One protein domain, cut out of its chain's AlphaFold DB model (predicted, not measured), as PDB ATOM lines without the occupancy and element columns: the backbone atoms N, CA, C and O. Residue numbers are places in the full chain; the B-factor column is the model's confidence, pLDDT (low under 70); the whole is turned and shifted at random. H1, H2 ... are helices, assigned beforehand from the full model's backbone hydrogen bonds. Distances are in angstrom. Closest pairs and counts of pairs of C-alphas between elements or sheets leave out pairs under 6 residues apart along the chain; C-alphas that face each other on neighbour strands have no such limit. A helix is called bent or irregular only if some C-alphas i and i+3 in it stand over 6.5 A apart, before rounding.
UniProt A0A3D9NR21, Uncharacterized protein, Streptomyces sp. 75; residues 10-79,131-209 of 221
ATOM      1  N   VAL A  10     -38.689  31.699  29.054       63.44
ATOM      2  CA  VAL A  10     -37.513  32.543  28.782       63.44
ATOM      3  C   VAL A  10     -36.809  32.132  27.486       63.44
ATOM      4  O   VAL A  10     -36.414  32.986  26.699       63.44
ATOM      5  N   ASP A  11     -36.681  30.830  27.232       78.19
ATOM      6  CA  ASP A  11     -36.056  30.319  26.007       78.19
ATOM      7  C   ASP A  11     -36.989  30.516  24.791       78.19
ATOM      8  O   ASP A  11     -36.546  30.583  23.641       78.19
ATOM      9  N   ASP A  12     -38.296  30.610  25.044       80.75
ATOM     10  CA  ASP A  12     -39.316  30.998  24.070       80.75
ATOM     11  C   ASP A  12     -39.175  32.458  23.667       80.75
ATOM     12  O   ASP A  12     -38.975  32.724  22.481       80.75
ATOM     13  N   ALA A  13     -39.126  33.366  24.639       84.12
ATOM     14  CA  ALA A  13     -38.863  34.777  24.386       84.12
ATOM     15  C   ALA A  13     -37.527  34.997  23.653       84.12
ATOM     16  O   ALA A  13     -37.482  35.728  22.670       84.12
ATOM     17  N   ALA A  14     -36.462  34.299  24.059       82.06
ATOM     18  CA  ALA A  14     -35.154  34.422  23.418       82.06
ATOM     19  C   ALA A  14     -35.155  33.931  21.959       82.06
ATOM     20  O   ALA A  14     -34.472  34.504  21.116       82.06
ATOM     21  N   TYR A  15     -35.921  32.886  21.628       86.38
ATOM     22  CA  TYR A  15     -36.080  32.466  20.233       86.38
ATOM     23  C   TYR A  15     -36.821  33.520  19.408       86.38
ATOM     24  O   TYR A  15     -36.436  33.787  18.273       86.38
ATOM     25  N   GLU A  16     -37.896  34.087  19.959       90.31
ATOM     26  CA  GLU A  16     -38.684  35.112  19.274       90.31
ATOM     27  C   GLU A  16     -37.876  36.385  19.033       90.31
ATOM     28  O   GLU A  16     -37.928  36.919  17.933       90.31
ATOM     29  N   GLU A  17     -37.071  36.809  20.008       88.12
ATOM     30  CA  GLU A  17     -36.158  37.945  19.872       88.12
ATOM     31  C   GLU A  17     -35.141  37.718  18.746       88.12
ATOM     32  O   GLU A  17     -34.969  38.579  17.888       88.12
ATOM     33  N   VAL A  18     -34.516  36.536  18.684       86.38
ATOM     34  CA  VAL A  18     -33.561  36.208  17.608       86.38
ATOM     35  C   VAL A  18     -34.259  36.124  16.245       86.38
ATOM     36  O   VAL A  18     -33.689  36.542  15.239       86.38
ATOM     37  N   LEU A  19     -35.490  35.604  16.188       90.62
ATOM     38  CA  LEU A  19     -36.297  35.583  14.965       90.62
ATOM     39  C   LEU A  19     -36.651  37.000  14.502       90.62
ATOM     40  O   LEU A  19     -36.533  37.293  13.314       90.62
ATOM     41  N   ASP A  20     -37.074  37.869  15.415       90.69
ATOM     42  CA  ASP A  20     -37.406  39.255  15.097       90.69
ATOM     43  C   ASP A  20     -36.164  40.014  14.626       90.69
ATOM     44  O   ASP A  20     -36.199  40.615  13.555       90.69
ATOM     45  N   GLN A  21     -35.036  39.850  15.319       87.69
ATOM     46  CA  GLN A  21     -33.747  40.402  14.910       87.69
ATOM     47  C   GLN A  21     -33.311  39.921  13.516       87.69
ATOM     48  O   GLN A  21     -32.732  40.697  12.756       87.69
ATOM     49  N   ALA A  22     -33.577  38.658  13.168       84.94
ATOM     50  CA  ALA A  22     -33.295  38.123  11.837       84.94
ATOM     51  C   ALA A  22     -34.185  38.768  10.764       84.94
ATOM     52  O   ALA A  22     -33.705  39.103   9.688       84.94
ATOM     53  N   LEU A  23     -35.475  38.952  11.053       85.44
ATOM     54  CA  LEU A  23     -36.430  39.589  10.140       85.44
ATOM     55  C   LEU A  23     -36.218  41.107  10.001       85.44
ATOM     56  O   LEU A  23     -36.701  41.690   9.031       85.44
ATOM     57  N   ASP A  24     -35.546  41.732  10.970       87.00
ATOM     58  CA  ASP A  24     -35.104  43.133  10.958       87.00
ATOM     59  C   ASP A  24     -33.735  43.342  10.294       87.00
ATOM     60  O   ASP A  24     -33.280  44.482  10.192       87.00
ATOM     61  N   SER A  25     -33.056  42.278   9.848       80.75
ATOM     62  CA  SER A  25     -31.791  42.443   9.129       80.75
ATOM     63  C   SER A  25     -32.038  43.173   7.801       80.75
ATOM     64  O   SER A  25     -33.003  42.838   7.104       80.75
ATOM     65  N   PRO A  26     -31.189  44.153   7.433       76.62
ATOM     66  CA  PRO A  26     -31.401  44.965   6.237       76.62
ATOM     67  C   PRO A  26     -31.468  44.099   4.975       76.62
ATOM     68  O   PRO A  26     -32.313  44.328   4.116       76.62
ATOM     69  N   GLU A  27     -30.660  43.041   4.904       79.38
ATOM     70  CA  GLU A  27     -30.630  42.118   3.770       79.38
ATOM     71  C   GLU A  27     -31.955  41.362   3.614       79.38
ATOM     72  O   GLU A  27     -32.453  41.199   2.499       79.38
ATOM     73  N   LEU A  28     -32.550  40.905   4.723       80.31
ATOM     74  CA  LEU A  28     -33.837  40.215   4.686       80.31
ATOM     75  C   LEU A  28     -34.988  41.185   4.432       80.31
ATOM     76  O   LEU A  28     -35.891  40.839   3.671       80.31
ATOM     77  N   SER A  29     -34.975  42.376   5.035       81.00
ATOM     78  CA  SER A  29     -36.013  43.377   4.784       81.00
ATOM     79  C   SER A  29     -36.005  43.841   3.330       81.00
ATOM     80  O   SER A  29     -37.059  43.857   2.705       81.00
ATOM     81  N   GLU A  30     -34.827  44.106   2.753       83.12
ATOM     82  CA  GLU A  30     -34.693  44.476   1.341       83.12
ATOM     83  C   GLU A  30     -35.159  43.341   0.421       83.12
ATOM     84  O   GLU A  30     -35.906  43.579  -0.526       83.12
ATOM     85  N   ALA A  31     -34.794  42.090   0.722       79.56
ATOM     86  CA  ALA A  31     -35.244  40.937  -0.053       79.56
ATOM     87  C   ALA A  31     -36.772  40.747  -0.001       79.56
ATOM     88  O   ALA A  31     -37.386  40.421  -1.020       79.56
ATOM     89  N   ILE A  32     -37.396  40.966   1.163       82.31
ATOM     90  CA  ILE A  32     -38.857  40.925   1.327       82.31
ATOM     91  C   ILE A  32     -39.516  42.064   0.537       82.31
ATOM     92  O   ILE A  32     -40.494  41.817  -0.167       82.31
ATOM     93  N   ASP A  33     -38.976  43.281   0.617       81.81
ATOM     94  CA  ASP A  33     -39.527  44.467  -0.048       81.81
ATOM     95  C   ASP A  33     -39.392  44.396  -1.579       81.81
ATOM     96  O   ASP A  33     -40.288  44.823  -2.310       81.81
ATOM     97  N   CYS A  34     -38.306  43.807  -2.090       77.56
ATOM     98  CA  CYS A  34     -38.125  43.557  -3.521       77.56
ATOM     99  C   CYS A  34     -39.049  42.455  -4.062       77.56
ATOM    100  O   CYS A  34     -39.320  42.407  -5.267       77.56
ATOM    101  N   ALA A  35     -39.541  41.558  -3.206       74.00
ATOM    102  CA  ALA A  35     -40.387  40.452  -3.615       74.00
ATOM    103  C   ALA A  35     -41.846  40.912  -3.805       74.00
ATOM    104  O   ALA A  35     -42.697  40.753  -2.933       74.00
ATOM    105  N   VAL A  36     -42.161  41.430  -4.997       64.31
ATOM    106  CA  VAL A  36     -43.496  41.949  -5.378       64.31
ATOM    107  C   VAL A  36     -44.639  40.939  -5.148       64.31
ATOM    108  O   VAL A  36     -45.769  41.330  -4.866       64.31
ATOM    109  N   THR A  37     -44.357  39.635  -5.233       69.31
ATOM    110  CA  THR A  37     -45.296  38.534  -4.928       69.31
ATOM    111  C   THR A  37     -44.796  37.616  -3.806       69.31
ATOM    112  O   THR A  37     -45.272  36.488  -3.668       69.31
ATOM    113  N   GLY A  38     -43.814  38.075  -3.026       70.38
ATOM    114  CA  GLY A  38     -43.140  37.292  -1.997       70.38
ATOM    115  C   GLY A  38     -43.929  37.127  -0.695       70.38
ATOM    116  O   GLY A  38     -45.023  37.673  -0.517       70.38
ATOM    117  N   PRO A  39     -43.383  36.357   0.260       76.06
ATOM    118  CA  PRO A  39     -43.998  36.144   1.551       76.06
ATOM    119  C   PRO A  39     -43.781  37.383   2.427       76.06
ATOM    120  O   PRO A  39     -42.655  37.783   2.702       76.06
ATOM    121  N   THR A  40     -44.872  37.979   2.912       82.94
ATOM    122  CA  THR A  40     -44.806  39.109   3.849       82.94
ATOM    123  C   THR A  40     -44.064  38.709   5.127       82.94
ATOM    124  O   THR A  40     -44.232  37.589   5.619       82.94
ATOM    125  N   ARG A  41     -43.336  39.646   5.746       85.69
ATOM    126  CA  ARG A  41     -42.643  39.455   7.033       85.69
ATOM    127  C   ARG A  41     -43.482  38.719   8.087       85.69
ATOM    128  O   ARG A  41     -43.013  37.761   8.695       85.69
ATOM    129  N   GLY A  42     -44.738  39.126   8.281       86.94
ATOM    130  CA  GLY A  42     -45.635  38.492   9.257       86.94
ATOM    131  C   GLY A  42     -45.920  37.014   8.957       86.94
ATOM    132  O   GLY A  42     -46.017  36.202   9.876       86.94
ATOM    133  N   ARG A  43     -45.984  36.638   7.673       87.44
ATOM    134  CA  ARG A  43     -46.144  35.242   7.250       87.44
ATOM    135  C   ARG A  43     -44.876  34.435   7.520       87.44
ATOM    136  O   ARG A  43     -44.982  33.339   8.061       87.44
ATOM    137  N   LEU A  44     -43.699  34.983   7.209       90.06
ATOM    138  CA  LEU A  44     -42.416  34.341   7.516       90.06
ATOM    139  C   LEU A  44     -42.243  34.118   9.021       90.06
ATOM    140  O   LEU A  44     -41.890  33.014   9.433       90.06
ATOM    141  N   ARG A  45     -42.588  35.120   9.842       90.56
ATOM    142  CA  ARG A  45     -42.608  34.994  11.306       90.56
ATOM    143  C   ARG A  45     -43.504  33.837  11.747       90.56
ATOM    144  O   ARG A  45     -43.058  32.965  12.487       90.56
ATOM    145  N   ALA A  46     -44.747  33.786  11.269       92.12
ATOM    146  CA  ALA A  46     -45.688  32.725  11.628       92.12
ATOM    147  C   ALA A  46     -45.202  31.328  11.194       92.12
ATOM    148  O   ALA A  46     -45.320  30.360  11.950       92.12
ATOM    149  N   GLU A  47     -44.628  31.211   9.994       91.12
ATOM    150  CA  GLU A  47     -44.074  29.951   9.492       91.12
ATOM    151  C   GLU A  47     -42.848  29.499  10.305       91.12
ATOM    152  O   GLU A  47     -42.759  28.320  10.656       91.12
ATOM    153  N   ALA A  48     -41.957  30.420  10.683       91.50
ATOM    154  CA  ALA A  48     -40.796  30.131  11.525       91.50
ATOM    155  C   ALA A  48     -41.188  29.753  12.963       91.50
ATOM    156  O   ALA A  48     -40.590  28.848  13.547       91.50
ATOM    157  N   LEU A  49     -42.221  30.381  13.535       91.44
ATOM    158  CA  LEU A  49     -42.767  29.991  14.840       91.44
ATOM    159  C   LEU A  49     -43.382  28.587  14.793       91.44
ATOM    160  O   LEU A  49     -43.155  27.776  15.691       91.44
ATOM    161  N   LYS A  50     -44.094  28.249  13.710       91.06
ATOM    162  CA  LYS A  50     -44.648  26.901  13.505       91.06
ATOM    163  C   LYS A  50     -43.552  25.843  13.322       91.06
ATOM    164  O   LYS A  50     -43.702  24.720  13.798       91.06
ATOM    165  N   ALA A  51     -42.450  26.191  12.656       91.25
ATOM    166  CA  ALA A  51     -41.298  25.318  12.417       91.25
ATOM    167  C   ALA A  51     -40.217  25.404  13.515       91.25
ATOM    168  O   ALA A  51     -39.093  24.939  13.333       91.25
ATOM    169  N   ARG A  52     -40.540  25.961  14.684       89.12
ATOM    170  CA  ARG A  52     -39.557  26.259  15.727       89.12
ATOM    171  C   ARG A  52     -38.774  25.051  16.237       89.12
ATOM    172  O   ARG A  52     -37.589  25.170  16.517       89.12
ATOM    173  N   VAL A  53     -39.415  23.891  16.389       87.88
ATOM    174  CA  VAL A  53     -38.743  22.672  16.879       87.88
ATOM    175  C   VAL A  53     -37.611  22.229  15.940       87.88
ATOM    176  O   VAL A  53     -36.480  22.136  16.419       87.88
ATOM    177  N   PRO A  54     -37.851  22.002  14.633       89.12
ATOM    178  CA  PRO A  54     -36.771  21.634  13.721       89.12
ATOM    179  C   PRO A  54     -35.726  22.746  13.541       89.12
ATOM    180  O   PRO A  54     -34.543  22.431  13.467       89.12
ATOM    181  N   ILE A  55     -36.124  24.026  13.547       88.50
ATOM    182  CA  ILE A  55     -35.187  25.161  13.443       88.50
ATOM    183  C   ILE A  55     -34.248  25.210  14.655       88.50
ATOM    184  O   ILE A  55     -33.031  25.269  14.498       88.50
ATOM    185  N   ALA A  56     -34.794  25.130  15.871       87.81
ATOM    186  CA  ALA A  56     -34.000  25.147  17.098       87.81
ATOM    187  C   ALA A  56     -33.086  23.918  17.229       87.81
ATOM    188  O   ALA A  56     -32.023  24.005  17.841       87.81
ATOM    189  N   GLY A  57     -33.465  22.790  16.616       86.44
ATOM    190  CA  GLY A  57     -32.635  21.587  16.551       86.44
ATOM    191  C   GLY A  57     -31.277  21.813  15.876       86.44
ATOM    192  O   GLY A  57     -30.308  21.142  16.228       86.44
ATOM    193  N   ALA A  58     -31.167  22.796  14.978       89.12
ATOM    194  CA  ALA A  58     -29.903  23.144  14.335       89.12
ATOM    195  C   ALA A  58     -28.840  23.656  15.326       89.12
ATOM    196  O   ALA A  58     -27.654  23.508  15.052       89.12
ATOM    197  N   ALA A  59     -29.248  24.202  16.476       90.12
ATOM    198  CA  ALA A  59     -28.363  24.736  17.517       90.12
ATOM    199  C   ALA A  59     -28.449  23.940  18.836       90.12
ATOM    200  O   ALA A  59     -28.198  24.476  19.917       90.12
ATOM    201  N   ALA A  60     -28.855  22.665  18.769       87.44
ATOM    202  CA  ALA A  60     -29.081  21.837  19.955       87.44
ATOM    203  C   ALA A  60     -27.810  21.640  20.799       87.44
ATOM    204  O   ALA A  60     -27.874  21.674  22.024       87.44
ATOM    205  N   VAL A  61     -26.646  21.493  20.158       89.31
ATOM    206  CA  VAL A  61     -25.361  21.283  20.849       89.31
ATOM    207  C   VAL A  61     -24.987  22.506  21.691       89.31
ATOM    208  O   VAL A  61     -24.559  22.380  22.842       89.31
ATOM    209  N   GLU A  62     -25.158  23.696  21.123       89.31
ATOM    210  CA  GLU A  62     -24.887  24.971  21.770       89.31
ATOM    211  C   GLU A  62     -25.909  25.258  22.875       89.31
ATOM    212  O   GLU A  62     -25.530  25.679  23.969       89.31
ATOM    213  N   TYR A  63     -27.185  24.948  22.631       87.38
ATOM    214  CA  TYR A  63     -28.250  25.077  23.626       87.38
ATOM    215  C   TYR A  63     -28.009  24.172  24.842       87.38
ATOM    216  O   TYR A  63     -28.077  24.640  25.978       87.38
ATOM    217  N   ASP A  64     -27.623  22.910  24.632       88.31
ATOM    218  CA  ASP A  64     -27.276  21.984  25.718       88.31
ATOM    219  C   ASP A  64     -26.086  22.490  26.539       88.31
ATOM    220  O   ASP A  64     -26.046  22.343  27.764       88.31
ATOM    221  N   ARG A  65     -25.094  23.101  25.880       88.12
ATOM    222  CA  ARG A  65     -23.947  23.711  26.563       88.12
ATOM    223  C   ARG A  65     -24.376  24.904  27.415       88.12
ATOM    224  O   ARG A  65     -23.945  24.991  28.565       88.12
ATOM    225  N   TYR A  66     -25.212  25.784  26.875       85.56
ATOM    226  CA  TYR A  66     -25.782  26.915  27.603       85.56
ATOM    227  C   TYR A  66     -26.595  26.447  28.820       85.56
ATOM    228  O   TYR A  66     -26.366  26.936  29.924       85.56
ATOM    229  N   LEU A  67     -27.462  25.439  28.664       89.56
ATOM    230  CA  LEU A  67     -28.251  24.894  29.772       89.56
ATOM    231  C   LEU A  67     -27.381  24.279  30.871       89.56
ATOM    232  O   LEU A  67     -27.668  24.486  32.048       89.56
ATOM    233  N   ARG A  68     -26.306  23.563  30.509       88.06
ATOM    234  CA  ARG A  68     -25.354  23.022  31.492       88.06
ATOM    235  C   ARG A  68     -24.690  24.132  32.300       88.06
ATOM    236  O   ARG A  68     -24.687  24.062  33.523       88.06
ATOM    237  N   LEU A  69     -24.172  25.161  31.631       87.69
ATOM    238  CA  LEU A  69     -23.521  26.288  32.306       87.69
ATOM    239  C   LEU A  69     -24.508  27.063  33.185       87.69
ATOM    240  O   LEU A  69     -24.181  27.395  34.321       87.69
ATOM    241  N   ARG A  70     -25.737  27.282  32.703       85.62
ATOM    242  CA  ARG A  70     -26.800  27.943  33.470       85.62
ATOM    243  C   ARG A  70     -27.169  27.154  34.725       85.62
ATOM    244  O   ARG A  70     -27.345  27.752  35.780       85.62
ATOM    245  N   ALA A  71     -27.275  25.828  34.627       86.38
ATOM    246  CA  ALA A  71     -27.552  24.970  35.778       86.38
ATOM    247  C   ALA A  71     -26.424  25.044  36.820       86.38
ATOM    248  O   ALA A  71     -26.702  25.268  37.994       86.38
ATOM    249  N   SER A  72     -25.162  24.957  36.386       85.50
ATOM    250  CA  SER A  72     -24.005  25.083  37.282       85.50
ATOM    251  C   SER A  72     -23.929  26.451  37.971       85.50
ATOM    252  O   SER A  72     -23.578  26.516  39.146       85.50
ATOM    253  N   ALA A  73     -24.292  27.534  37.279       83.50
ATOM    254  CA  ALA A  73     -24.334  28.874  37.869       83.50
ATOM    255  C   ALA A  73     -25.421  29.000  38.954       83.50
ATOM    256  O   ALA A  73     -25.166  29.564  40.016       83.50
ATOM    257  N   VAL A  74     -26.609  28.425  38.726       81.38
ATOM    258  CA  VAL A  74     -27.691  28.376  39.729       81.38
ATOM    259  C   VAL A  74     -27.275  27.564  40.959       81.38
ATOM    260  O   VAL A  74     -27.523  27.978  42.089       81.38
ATOM    261  N   GLU A  75     -26.628  26.415  40.757       80.75
ATOM    262  CA  GLU A  75     -26.132  25.576  41.855       80.75
ATOM    263  C   GLU A  75     -25.050  26.286  42.684       80.75
ATOM    264  O   GLU A  75     -25.065  26.204  43.913       80.75
ATOM    265  N   ALA A  76     -24.148  27.025  42.031       78.94
ATOM    266  CA  ALA A  76     -23.114  27.805  42.707       78.94
ATOM    267  C   ALA A  76     -23.694  28.946  43.565       78.94
ATOM    268  O   ALA A  76     -23.211  29.179  44.675       78.94
ATOM    269  N   ASP A  77     -24.735  29.630  43.080       75.38
ATOM    270  CA  ASP A  77     -25.430  30.681  43.838       75.38
ATOM    271  C   ASP A  77     -26.140  30.110  45.078       75.38
ATOM    272  O   ASP A  77     -25.960  30.606  46.194       75.38
ATOM    273  N   HIS A  78     -26.857  28.992  44.921       75.31
ATOM    274  CA  HIS A  78     -27.490  28.298  46.046       75.31
ATOM    275  C   HIS A  78     -26.476  27.831  47.102       75.31
ATOM    276  O   HIS A  78     -26.752  27.941  48.297       75.31
ATOM    277  N   GLY A  79     -25.300  27.349  46.685       70.38
ATOM    278  CA  GLY A  79     -24.222  26.967  47.601       70.38
ATOM    279  C   GLY A  79     -23.673  28.150  48.403       70.38
ATOM    280  O   GLY A  79     -23.460  28.030  49.605       70.38
ATOM    281  N   HIS A 131     -27.047  87.225   9.422       53.69
ATOM    282  CA  HIS A 131     -27.891  88.273   8.795       53.69
ATOM    283  C   HIS A 131     -29.332  88.237   9.370       53.69
ATOM    284  O   HIS A 131     -30.227  87.638   8.788       53.69
ATOM    285  N   LEU A 132     -29.546  88.941  10.492       49.75
ATOM    286  CA  LEU A 132     -30.709  89.768  10.894       49.75
ATOM    287  C   LEU A 132     -32.154  89.334  10.518       49.75
ATOM    288  O   LEU A 132     -33.038  90.181  10.398       49.75
ATOM    289  N   GLY A 133     -32.434  88.034  10.421       51.06
ATOM    290  CA  GLY A 133     -33.771  87.434  10.615       51.06
ATOM    291  C   GLY A 133     -33.886  86.671  11.945       51.06
ATOM    292  O   GLY A 133     -34.905  86.049  12.245       51.06
ATOM    293  N   ASP A 134     -32.816  86.727  12.740       55.03
ATOM    294  CA  ASP A 134     -32.413  85.699  13.696       55.03
ATOM    295  C   ASP A 134     -33.148  85.705  15.032       55.03
ATOM    296  O   ASP A 134     -33.089  84.708  15.729       55.03
ATOM    297  N   GLY A 135     -33.848  86.765  15.442       57.41
ATOM    298  CA  GLY A 135     -34.339  86.847  16.830       57.41
ATOM    299  C   GLY A 135     -35.288  85.704  17.217       57.41
ATOM    300  O   GLY A 135     -35.115  85.060  18.251       57.41
ATOM    301  N   LEU A 136     -36.272  85.419  16.360       56.75
ATOM    302  CA  LEU A 136     -37.256  84.363  16.615       56.75
ATOM    303  C   LEU A 136     -36.730  82.971  16.251       56.75
ATOM    304  O   LEU A 136     -37.037  82.004  16.946       56.75
ATOM    305  N   ILE A 137     -35.933  82.869  15.183       55.91
ATOM    306  CA  ILE A 137     -35.343  81.598  14.751       55.91
ATOM    307  C   ILE A 137     -34.270  81.155  15.752       55.91
ATOM    308  O   ILE A 137     -34.256  79.991  16.127       55.91
ATOM    309  N   ALA A 138     -33.460  82.071  16.291       56.59
ATOM    310  CA  ALA A 138     -32.502  81.786  17.357       56.59
ATOM    311  C   ALA A 138     -33.208  81.348  18.643       56.59
ATOM    312  O   ALA A 138     -32.806  80.350  19.230       56.59
ATOM    313  N   VAL A 139     -34.294  82.014  19.060       61.59
ATOM    314  CA  VAL A 139     -35.080  81.570  20.229       61.59
ATOM    315  C   VAL A 139     -35.688  80.186  19.995       61.59
ATOM    316  O   VAL A 139     -35.617  79.335  20.881       61.59
ATOM    317  N   GLY A 140     -36.239  79.933  18.806       63.28
ATOM    318  CA  GLY A 140     -36.802  78.632  18.440       63.28
ATOM    319  C   GLY A 140     -35.753  77.520  18.407       63.28
ATOM    320  O   GLY A 140     -35.984  76.443  18.949       63.28
ATOM    321  N   VAL A 141     -34.577  77.790  17.841       59.72
ATOM    322  CA  VAL A 141     -33.456  76.844  17.774       59.72
ATOM    323  C   VAL A 141     -32.867  76.589  19.161       59.72
ATOM    324  O   VAL A 141     -32.593  75.439  19.489       59.72
ATOM    325  N   VAL A 142     -32.742  77.612  20.012       59.00
ATOM    326  CA  VAL A 142     -32.297  77.447  21.406       59.00
ATOM    327  C   VAL A 142     -33.304  76.610  22.193       59.00
ATOM    328  O   VAL A 142     -32.907  75.667  22.871       59.00
ATOM    329  N   ALA A 143     -34.603  76.887  22.068       65.69
ATOM    330  CA  ALA A 143     -35.639  76.101  22.733       65.69
ATOM    331  C   ALA A 143     -35.668  74.641  22.239       65.69
ATOM    332  O   ALA A 143     -35.749  73.722  23.053       65.69
ATOM    333  N   ALA A 144     -35.541  74.413  20.928       64.75
ATOM    334  CA  ALA A 144     -35.480  73.075  20.343       64.75
ATOM    335  C   ALA A 144     -34.220  72.309  20.780       64.75
ATOM    336  O   ALA A 144     -34.305  71.125  21.101       64.75
ATOM    337  N   ALA A 145     -33.071  72.983  20.861       57.88
ATOM    338  CA  ALA A 145     -31.824  72.396  21.342       57.88
ATOM    339  C   ALA A 145     -31.891  72.044  22.836       57.88
ATOM    340  O   ALA A 145     -31.444  70.969  23.226       57.88
ATOM    341  N   VAL A 146     -32.492  72.903  23.668       67.69
ATOM    342  CA  VAL A 146     -32.711  72.622  25.097       67.69
ATOM    343  C   VAL A 146     -33.655  71.436  25.277       67.69
ATOM    344  O   VAL A 146     -33.368  70.554  26.082       67.69
ATOM    345  N   ALA A 147     -34.743  71.371  24.507       68.69
ATOM    346  CA  ALA A 147     -35.671  70.245  24.546       68.69
ATOM    347  C   ALA A 147     -34.997  68.935  24.104       68.69
ATOM    348  O   ALA A 147     -35.125  67.928  24.793       68.69
ATOM    349  N   ALA A 148     -34.227  68.957  23.011       61.22
ATOM    350  CA  ALA A 148     -33.468  67.798  22.540       61.22
ATOM    351  C   ALA A 148     -32.373  67.371  23.536       61.22
ATOM    352  O   ALA A 148     -32.150  66.185  23.757       61.22
ATOM    353  N   GLY A 149     -31.706  68.330  24.182       60.66
ATOM    354  CA  GLY A 149     -30.734  68.058  25.238       60.66
ATOM    355  C   GLY A 149     -31.382  67.452  26.483       60.66
ATOM    356  O   GLY A 149     -30.836  66.516  27.061       60.66
ATOM    357  N   ALA A 150     -32.565  67.934  26.869       70.94
ATOM    358  CA  ALA A 150     -33.325  67.397  27.991       70.94
ATOM    359  C   ALA A 150     -33.830  65.976  27.711       70.94
ATOM    360  O   ALA A 150     -33.717  65.129  28.587       70.94
ATOM    361  N   THR A 151     -34.321  65.680  26.502       67.81
ATOM    362  CA  THR A 151     -34.760  64.321  26.141       67.81
ATOM    363  C   THR A 151     -33.594  63.344  26.052       67.81
ATOM    364  O   THR A 151     -33.713  62.217  26.524       67.81
ATOM    365  N   LEU A 152     -32.445  63.763  25.512       59.91
ATOM    366  CA  LEU A 152     -31.231  62.942  25.503       59.91
ATOM    367  C   LEU A 152     -30.661  62.748  26.912       59.91
ATOM    368  O   LEU A 152     -30.193  61.659  27.236       59.91
ATOM    369  N   GLY A 153     -30.725  63.779  27.755       67.19
ATOM    370  CA  GLY A 153     -30.342  63.716  29.162       67.19
ATOM    371  C   GLY A 153     -31.249  62.794  29.971       67.19
ATOM    372  O   GLY A 153     -30.742  61.992  30.747       67.19
ATOM    373  N   ASP A 154     -32.563  62.850  29.750       68.81
ATOM    374  CA  ASP A 154     -33.545  61.964  30.379       68.81
ATOM    375  C   ASP A 154     -33.388  60.522  29.886       68.81
ATOM    376  O   ASP A 154     -33.397  59.595  30.687       68.81
ATOM    377  N   LEU A 155     -33.106  60.320  28.594       65.38
ATOM    378  CA  LEU A 155     -32.777  59.006  28.042       65.38
ATOM    379  C   LEU A 155     -31.480  58.456  28.649       65.38
ATOM    380  O   LEU A 155     -31.430  57.300  29.059       65.38
ATOM    381  N   ALA A 156     -30.437  59.279  28.763       62.88
ATOM    382  CA  ALA A 156     -29.185  58.898  29.410       62.88
ATOM    383  C   ALA A 156     -29.378  58.635  30.913       62.88
ATOM    384  O   ALA A 156     -28.792  57.696  31.455       62.88
ATOM    385  N   TRP A 157     -30.224  59.417  31.588       71.19
ATOM    386  CA  TRP A 157     -30.601  59.218  32.986       71.19
ATOM    387  C   TRP A 157     -31.400  57.930  33.169       71.19
ATOM    388  O   TRP A 157     -31.075  57.154  34.053       71.19
ATOM    389  N   LEU A 158     -32.372  57.634  32.311       68.38
ATOM    390  CA  LEU A 158     -33.131  56.382  32.308       68.38
ATOM    391  C   LEU A 158     -32.241  55.183  32.007       68.38
ATOM    392  O   LEU A 158     -32.380  54.158  32.662       68.38
ATOM    393  N   LEU A 159     -31.294  55.297  31.077       63.94
ATOM    394  CA  LEU A 159     -30.345  54.227  30.762       63.94
ATOM    395  C   LEU A 159     -29.370  53.983  31.915       63.94
ATOM    396  O   LEU A 159     -29.107  52.837  32.273       63.94
ATOM    397  N   THR A 160     -28.867  55.045  32.545       62.09
ATOM    398  CA  THR A 160     -27.995  54.929  33.721       62.09
ATOM    399  C   THR A 160     -28.763  54.500  34.969       62.09
ATOM    400  O   THR A 160     -28.235  53.714  35.749       62.09
ATOM    401  N   ALA A 161     -30.011  54.927  35.146       60.28
ATOM    402  CA  ALA A 161     -30.906  54.487  36.209       60.28
ATOM    403  C   ALA A 161     -31.339  53.034  35.998       60.28
ATOM    404  O   ALA A 161     -31.315  52.277  36.950       60.28
ATOM    405  N   ALA A 162     -31.636  52.596  34.773       51.97
ATOM    406  CA  ALA A 162     -31.916  51.197  34.450       51.97
ATOM    407  C   ALA A 162     -30.669  50.316  34.620       51.97
ATOM    408  O   ALA A 162     -30.770  49.187  35.099       51.97
ATOM    409  N   ALA A 163     -29.480  50.836  34.296       55.34
ATOM    410  CA  ALA A 163     -28.214  50.156  34.554       55.34
ATOM    411  C   ALA A 163     -27.881  50.091  36.058       55.34
ATOM    412  O   ALA A 163     -27.362  49.077  36.520       55.34
ATOM    413  N   ARG A 164     -28.216  51.130  36.838       53.41
ATOM    414  CA  ARG A 164     -28.024  51.183  38.303       53.41
ATOM    415  C   ARG A 164     -29.090  50.408  39.080       53.41
ATOM    416  O   ARG A 164     -28.763  49.790  40.083       53.41
ATOM    417  N   ASN A 165     -30.326  50.367  38.589       44.72
ATOM    418  CA  ASN A 165     -31.431  49.555  39.110       44.72
ATOM    419  C   ASN A 165     -31.287  48.071  38.718       44.72
ATOM    420  O   ASN A 165     -32.071  47.230  39.140       44.72
ATOM    421  N   ARG A 166     -30.243  47.735  37.942       44.88
ATOM    422  CA  ARG A 166     -29.712  46.375  37.760       44.88
ATOM    423  C   ARG A 166     -28.689  45.998  38.849       44.88
ATOM    424  O   ARG A 166     -27.833  45.136  38.640       44.88
ATOM    425  N   ALA A 167     -28.747  46.657  40.001       43.88
ATOM    426  CA  ALA A 167     -28.303  46.097  41.266       43.88
ATOM    427  C   ALA A 167     -29.570  45.665  42.018       43.88
ATOM    428  O   ALA A 167     -30.365  46.533  42.382       43.88
ATOM    429  N   PRO A 168     -29.816  44.359  42.211       42.78
ATOM    430  CA  PRO A 168     -30.914  43.947  43.060       42.78
ATOM    431  C   PRO A 168     -30.587  44.365  44.497       42.78
ATOM    432  O   PRO A 168     -29.527  44.041  45.037       42.78
ATOM    433  N   ALA A 169     -31.510  45.103  45.112       49.72
ATOM    434  CA  ALA A 169     -31.751  44.906  46.529       49.72
ATOM    435  C   ALA A 169     -32.156  43.430  46.681       49.72
ATOM    436  O   ALA A 169     -33.039  42.969  45.960       49.72
ATOM    437  N   ASP A 170     -31.447  42.728  47.559       44.56
ATOM    438  CA  ASP A 170     -31.387  41.272  47.754       44.56
ATOM    439  C   ASP A 170     -30.325  40.559  46.896       44.56
ATOM    440  O   ASP A 170     -30.458  40.350  45.693       44.56
ATOM    441  N   GLY A 171     -29.226  40.190  47.563       49.16
ATOM    442  CA  GLY A 171     -27.970  39.698  46.992       49.16
ATOM    443  C   GLY A 171     -27.988  38.278  46.420       49.16
ATOM    444  O   GLY A 171     -27.152  37.470  46.805       49.16
ATOM    445  N   ALA A 172     -28.890  37.989  45.483       51.53
ATOM    446  CA  ALA A 172     -28.733  36.879  44.545       51.53
ATOM    447  C   ALA A 172     -28.467  37.474  43.160       51.53
ATOM    448  O   ALA A 172     -29.346  38.068  42.532       51.53
ATOM    449  N   GLU A 173     -27.219  37.393  42.708       56.66
ATOM    450  CA  GLU A 173     -26.869  37.823  41.363       56.66
ATOM    451  C   GLU A 173     -27.524  36.845  40.373       56.66
ATOM    452  O   GLU A 173     -27.343  35.637  40.525       56.66
ATOM    453  N   PRO A 174     -28.328  37.305  39.392       60.25
ATOM    454  CA  PRO A 174     -29.006  36.390  38.483       60.25
ATOM    455  C   PRO A 174     -27.983  35.447  37.827       60.25
ATOM    456  O   PRO A 174     -26.960  35.937  37.342       60.25
ATOM    457  N   PRO A 175     -28.257  34.132  37.722       59.59
ATOM    458  CA  PRO A 175     -27.321  33.129  37.178       59.59
ATOM    459  C   PRO A 175     -26.893  33.426  35.732       59.59
ATOM    460  O   PRO A 175     -25.931  32.875  35.207       59.59
ATOM    461  N   ASP A 176     -27.633  34.314  35.083       62.34
ATOM    462  CA  ASP A 176     -27.438  34.779  33.726       62.34
ATOM    463  C   ASP A 176     -26.352  35.854  33.576       62.34
ATOM    464  O   ASP A 176     -25.948  36.174  32.461       62.34
ATOM    465  N   ARG A 177     -25.882  36.427  34.693       65.50
ATOM    466  CA  ARG A 177     -24.810  37.431  34.709       65.50
ATOM    467  C   ARG A 177     -23.412  36.814  34.715       65.50
ATOM    468  O   ARG A 177     -22.432  37.543  34.575       65.50
ATOM    469  N   ASP A 178     -23.313  35.492  34.861       78.25
ATOM    470  CA  ASP A 178     -22.051  34.777  34.703       78.25
ATOM    471  C   ASP A 178     -21.551  34.958  33.252       78.25
ATOM    472  O   ASP A 178     -22.288  34.648  32.301       78.25
ATOM    473  N   PRO A 179     -20.318  35.463  33.041       79.44
ATOM    474  CA  PRO A 179     -19.780  35.690  31.703       79.44
ATOM    475  C   PRO A 179     -19.725  34.408  30.861       79.44
ATOM    476  O   PRO A 179     -19.873  34.477  29.641       79.44
ATOM    477  N   ALA A 180     -19.564  33.231  31.477       78.94
ATOM    478  CA  ALA A 180     -19.558  31.955  30.770       78.94
ATOM    479  C   ALA A 180     -20.961  31.572  30.268       78.94
ATOM    480  O   ALA A 180     -21.099  31.047  29.159       78.94
ATOM    481  N   VAL A 181     -22.004  31.863  31.054       83.75
ATOM    482  CA  VAL A 181     -23.411  31.653  30.671       83.75
ATOM    483  C   VAL A 181     -23.812  32.626  29.564       83.75
ATOM    484  O   VAL A 181     -24.417  32.206  28.577       83.75
ATOM    485  N   SER A 182     -23.404  33.894  29.681       85.88
ATOM    486  CA  SER A 182     -23.643  34.925  28.663       85.88
ATOM    487  C   SER A 182     -22.968  34.571  27.332       85.88
ATOM    488  O   SER A 182     -23.632  34.522  26.300       85.88
ATOM    489  N   GLN A 183     -21.684  34.197  27.356       80.31
ATOM    490  CA  GLN A 183     -20.960  33.763  26.157       80.31
ATOM    491  C   GLN A 183     -21.592  32.516  25.517       80.31
ATOM    492  O   GLN A 183     -21.695  32.416  24.294       80.31
ATOM    493  N   ALA A 184     -22.022  31.542  26.325       83.44
ATOM    494  CA  ALA A 184     -22.679  30.346  25.805       83.44
ATOM    495  C   ALA A 184     -24.050  30.656  25.188       83.44
ATOM    496  O   ALA A 184     -24.415  30.039  24.186       83.44
ATOM    497  N   ARG A 185     -24.785  31.626  25.746       85.00
ATOM    498  CA  ARG A 185     -26.028  32.125  25.157       85.00
ATOM    499  C   ARG A 185     -25.776  32.782  23.807       85.00
ATOM    500  O   ARG A 185     -26.467  32.438  22.856       85.00
ATOM    501  N   GLU A 186     -24.797  33.675  23.704       87.56
ATOM    502  CA  GLU A 186     -24.452  34.336  22.437       87.56
ATOM    503  C   GLU A 186     -24.056  33.316  21.364       87.56
ATOM    504  O   GLU A 186     -24.520  33.385  20.225       87.56
ATOM    505  N   ALA A 187     -23.257  32.308  21.734       85.62
ATOM    506  CA  ALA A 187     -22.883  31.223  20.829       85.62
ATOM    507  C   ALA A 187     -24.107  30.424  20.346       85.62
ATOM    508  O   ALA A 187     -24.213  30.110  19.161       85.62
ATOM    509  N   TRP A 188     -25.050  30.128  21.244       89.69
ATOM    510  CA  TRP A 188     -26.312  29.482  20.888       89.69
ATOM    511  C   TRP A 188     -27.175  30.353  19.966       89.69
ATOM    512  O   TRP A 188     -27.650  29.852  18.948       89.69
ATOM    513  N   GLN A 189     -27.344  31.642  20.271       89.50
ATOM    514  CA  GLN A 189     -28.115  32.577  19.446       89.50
ATOM    515  C   GLN A 189     -27.507  32.722  18.046       89.50
ATOM    516  O   GLN A 189     -28.230  32.669  17.052       89.50
ATOM    517  N   SER A 190     -26.179  32.821  17.954       88.31
ATOM    518  CA  SER A 190     -25.456  32.878  16.681       88.31
ATOM    519  C   SER A 190     -25.640  31.597  15.861       88.31
ATOM    520  O   SER A 190     -25.996  31.657  14.683       88.31
ATOM    521  N   ALA A 191     -25.500  30.423  16.488       88.00
ATOM    522  CA  ALA A 191     -25.738  29.143  15.826       88.00
ATOM    523  C   ALA A 191     -27.196  28.995  15.362       88.00
ATOM    524  O   ALA A 191     -27.445  28.544  14.243       88.00
ATOM    525  N   LEU A 192     -28.160  29.408  16.189       92.12
ATOM    526  CA  LEU A 192     -29.583  29.393  15.860       92.12
ATOM    527  C   LEU A 192     -29.883  30.286  14.654       92.12
ATOM    528  O   LEU A 192     -30.597  29.866  13.742       92.12
ATOM    529  N   LEU A 193     -29.310  31.489  14.632       90.94
ATOM    530  CA  LEU A 193     -29.465  32.439  13.542       90.94
ATOM    531  C   LEU A 193     -28.873  31.886  12.239       90.94
ATOM    532  O   LEU A 193     -29.581  31.767  11.243       90.94
ATOM    533  N   GLN A 194     -27.595  31.507  12.257       91.88
ATOM    534  CA  GLN A 194     -26.842  31.141  11.054       91.88
ATOM    535  C   GLN A 194     -27.227  29.777  10.480       91.88
ATOM    536  O   GLN A 194     -27.224  29.597   9.266       91.88
ATOM    537  N   ARG A 195     -27.537  28.797  11.338       90.38
ATOM    538  CA  ARG A 195     -27.780  27.407  10.913       90.38
ATOM    539  C   ARG A 195     -29.257  27.028  10.906       90.38
ATOM    540  O   ARG A 195     -29.618  26.072  10.230       90.38
ATOM    541  N   GLY A 196     -30.092  27.739  11.663       92.88
ATOM    542  CA  GLY A 196     -31.525  27.470  11.764       92.88
ATOM    543  C   GLY A 196     -32.361  28.487  10.995       92.88
ATOM    544  O   GLY A 196     -33.009  28.147  10.007       92.88
ATOM    545  N   LEU A 197     -32.370  29.730  11.476       92.38
ATOM    546  CA  LEU A 197     -33.305  30.763  11.030       92.38
ATOM    547  C   LEU A 197     -32.984  31.297   9.634       92.38
ATOM    548  O   LEU A 197     -33.859  31.253   8.774       92.38
ATOM    549  N   LEU A 198     -31.754  31.753   9.376       90.88
ATOM    550  CA  LEU A 198     -31.382  32.321   8.075       90.88
ATOM    551  C   LEU A 198     -31.593  31.331   6.918       90.88
ATOM    552  O   LEU A 198     -32.284  31.696   5.967       90.88
ATOM    553  N   PRO A 199     -31.121  30.068   6.988       91.62
ATOM    554  CA  PRO A 199     -31.358  29.104   5.914       91.62
ATOM    555  C   PRO A 199     -32.846  28.823   5.687       91.62
ATOM    556  O   PRO A 199     -33.281  28.675   4.550       91.62
ATOM    557  N   PHE A 200     -33.643  28.770   6.762       92.12
ATOM    558  CA  PHE A 200     -35.087  28.569   6.657       92.12
ATOM    559  C   PHE A 200     -35.781  29.758   5.984       92.12
ATOM    560  O   PHE A 200     -36.611  29.557   5.100       92.12
ATOM    561  N   LEU A 201     -35.450  30.985   6.391       91.50
ATOM    562  CA  LEU A 201     -36.059  32.202   5.859       91.50
ATOM    563  C   LEU A 201     -35.696  32.409   4.386       91.50
ATOM    564  O   LEU A 201     -36.589  32.655   3.578       91.50
ATOM    565  N   LEU A 202     -34.427  32.216   4.016       88.25
ATOM    566  CA  LEU A 202     -33.974  32.295   2.624       88.25
ATOM    567  C   LEU A 202     -34.665  31.246   1.744       88.25
ATOM    568  O   LEU A 202     -35.235  31.597   0.718       88.25
ATOM    569  N   ALA A 203     -34.747  29.988   2.192       89.38
ATOM    570  CA  ALA A 203     -35.453  28.944   1.446       89.38
ATOM    571  C   ALA A 203     -36.944  29.266   1.222       89.38
ATOM    572  O   ALA A 203     -37.533  28.850   0.223       89.38
ATOM    573  N   ARG A 204     -37.578  29.998   2.148       89.31
ATOM    574  CA  ARG A 204     -38.969  30.457   2.000       89.31
ATOM    575  C   ARG A 204     -39.104  31.629   1.037       89.31
ATOM    576  O   ARG A 204     -40.107  31.683   0.330       89.31
ATOM    577  N   LEU A 205     -38.130  32.533   1.015       86.62
ATOM    578  CA  LEU A 205     -38.066  33.621   0.041       86.62
ATOM    579  C   LEU A 205     -37.861  33.064  -1.375       86.62
ATOM    580  O   LEU A 205     -38.631  33.409  -2.268       86.62
ATOM    581  N   ASP A 206     -36.934  32.119  -1.550       85.38
ATOM    582  CA  ASP A 206     -36.675  31.456  -2.835       85.38
ATOM    583  C   ASP A 206     -37.904  30.691  -3.346       85.38
ATOM    584  O   ASP A 206     -38.296  30.828  -4.502       85.38
ATOM    585  N   ALA A 207     -38.571  29.927  -2.472       83.75
ATOM    586  CA  ALA A 207     -39.777  29.177  -2.831       83.75
ATOM    587  C   ALA A 207     -40.980  30.067  -3.201       83.75
ATOM    588  O   ALA A 207     -41.945  29.580  -3.792       83.75
ATOM    589  N   ALA A 208     -40.951  31.342  -2.812       74.56
ATOM    590  CA  ALA A 208     -41.976  32.329  -3.128       74.56
ATOM    591  C   ALA A 208     -41.618  33.206  -4.343       74.56
ATOM    592  O   ALA A 208     -42.471  33.965  -4.812       74.56
ATOM    593  N   GLY A 209     -40.392  33.091  -4.866       67.31
ATOM    594  CA  GLY A 209     -40.041  33.592  -6.190       67.31
ATOM    595  C   GLY A 209     -40.914  32.941  -7.274       67.31
ATOM    596  O   GLY A 209     -41.528  31.896  -7.034       67.31
TER     597      GLY A 209
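Overview. This is residues 10 to 79 and 131 to 209 of the 221 residues of an uncharacterized protein of Streptomyces sp. 75 (UniProt A0A3D9NR21). A long straight helix, H6, sticks out from a helical body like one limb of a V. In the body the arms H7a and H7b run nearly straight on from each other as a spine, with H5 side by side with H7a toward one end and the short helices H1 to H4 gathered toward the other. The printed part has 149 residues with seven named helices, H1 to H7 in chain order, and no named strand; the class is all helix. The whole is extended, with a radius of gyration of the C-alphas of 22.8 A, and flat, spanning 69 by 56 by 20 A.

Arrangement. Start at the longest helix, H6, residues 134 to 164, which touches no helix; residues 131 to 170 stand free. Then look at H7, residues 179 to 208, assigned as one helix by its hydrogen bonds but bent: C-alphas 195 and 198 are 6.7 A apart. Its arms H7a, residues 179 to 195, and H7b, residues 198 to 208, stand at a shallow tilt of 22 degrees. Taken whole, H7 is the hub, touching 4 helices. H5, residues 60 to 79, touches H7a, opposite ways at a shallow tilt of 18 degrees; their closest C-alphas, Glu 62 and Trp 188, are 4.8 A apart. H1, residues 10 to 23, touches H7a with residues 18 to 22 alone, closest at the C-alphas of Val 18 and Gln 189, 6.8 A, at a steep tilt of 48 degrees. H3, residues 41 to 50, touches H7b at a steep tilt of 61 degrees, the closest C-alphas, Leu 44 and Leu 201, being 6.9 A apart. H3 also touches H1, closest at the C-alphas of Leu 23 and Arg 41, 6.9 A, at a shallow tilt of 34.9 degrees, only just short of steep. H2, residues 26 to 34, is close to H7b but not clearly touching, the closest C-alphas, Ile 32 and Leu 205, being 7.5 A apart. H4, residues 52 to 57, is likewise close to H7a but not clearly touching, with the C-alphas of Ala 56 and Leu 192 closest at 6.3 A. In H1 to H6, H7a and H7b every O i to N i+4 pair is within hydrogen-bond range.

Along the chain. Find C-alpha 134 at (-32.413, 85.699, 13.696); from there H6 runs 42.6 A to C-alpha 164 at (-28.024, 51.183, 38.303). H5 is 28.5 A long, H7a 23.8 A, H1 20.0 A, H7b 15.4 A and H3 14.3 A. H7b ends at C-alpha 208, (-41.976, 32.329, -3.128).

Size, cuts and confidence. The C-alphas of Gly 79 and Leu 132 are the farthest apart, 73.0 A. Residues 80 to 130 are not printed, and C-alphas 79 and 131 are 72.6 A apart across this cut. The link from H6 to H7, residues 165 to 178, is long. Look for pLDDT under 70 at 49 residues, among them 131 to 149 and 158 to 177; the mean of the printed part is 76.5.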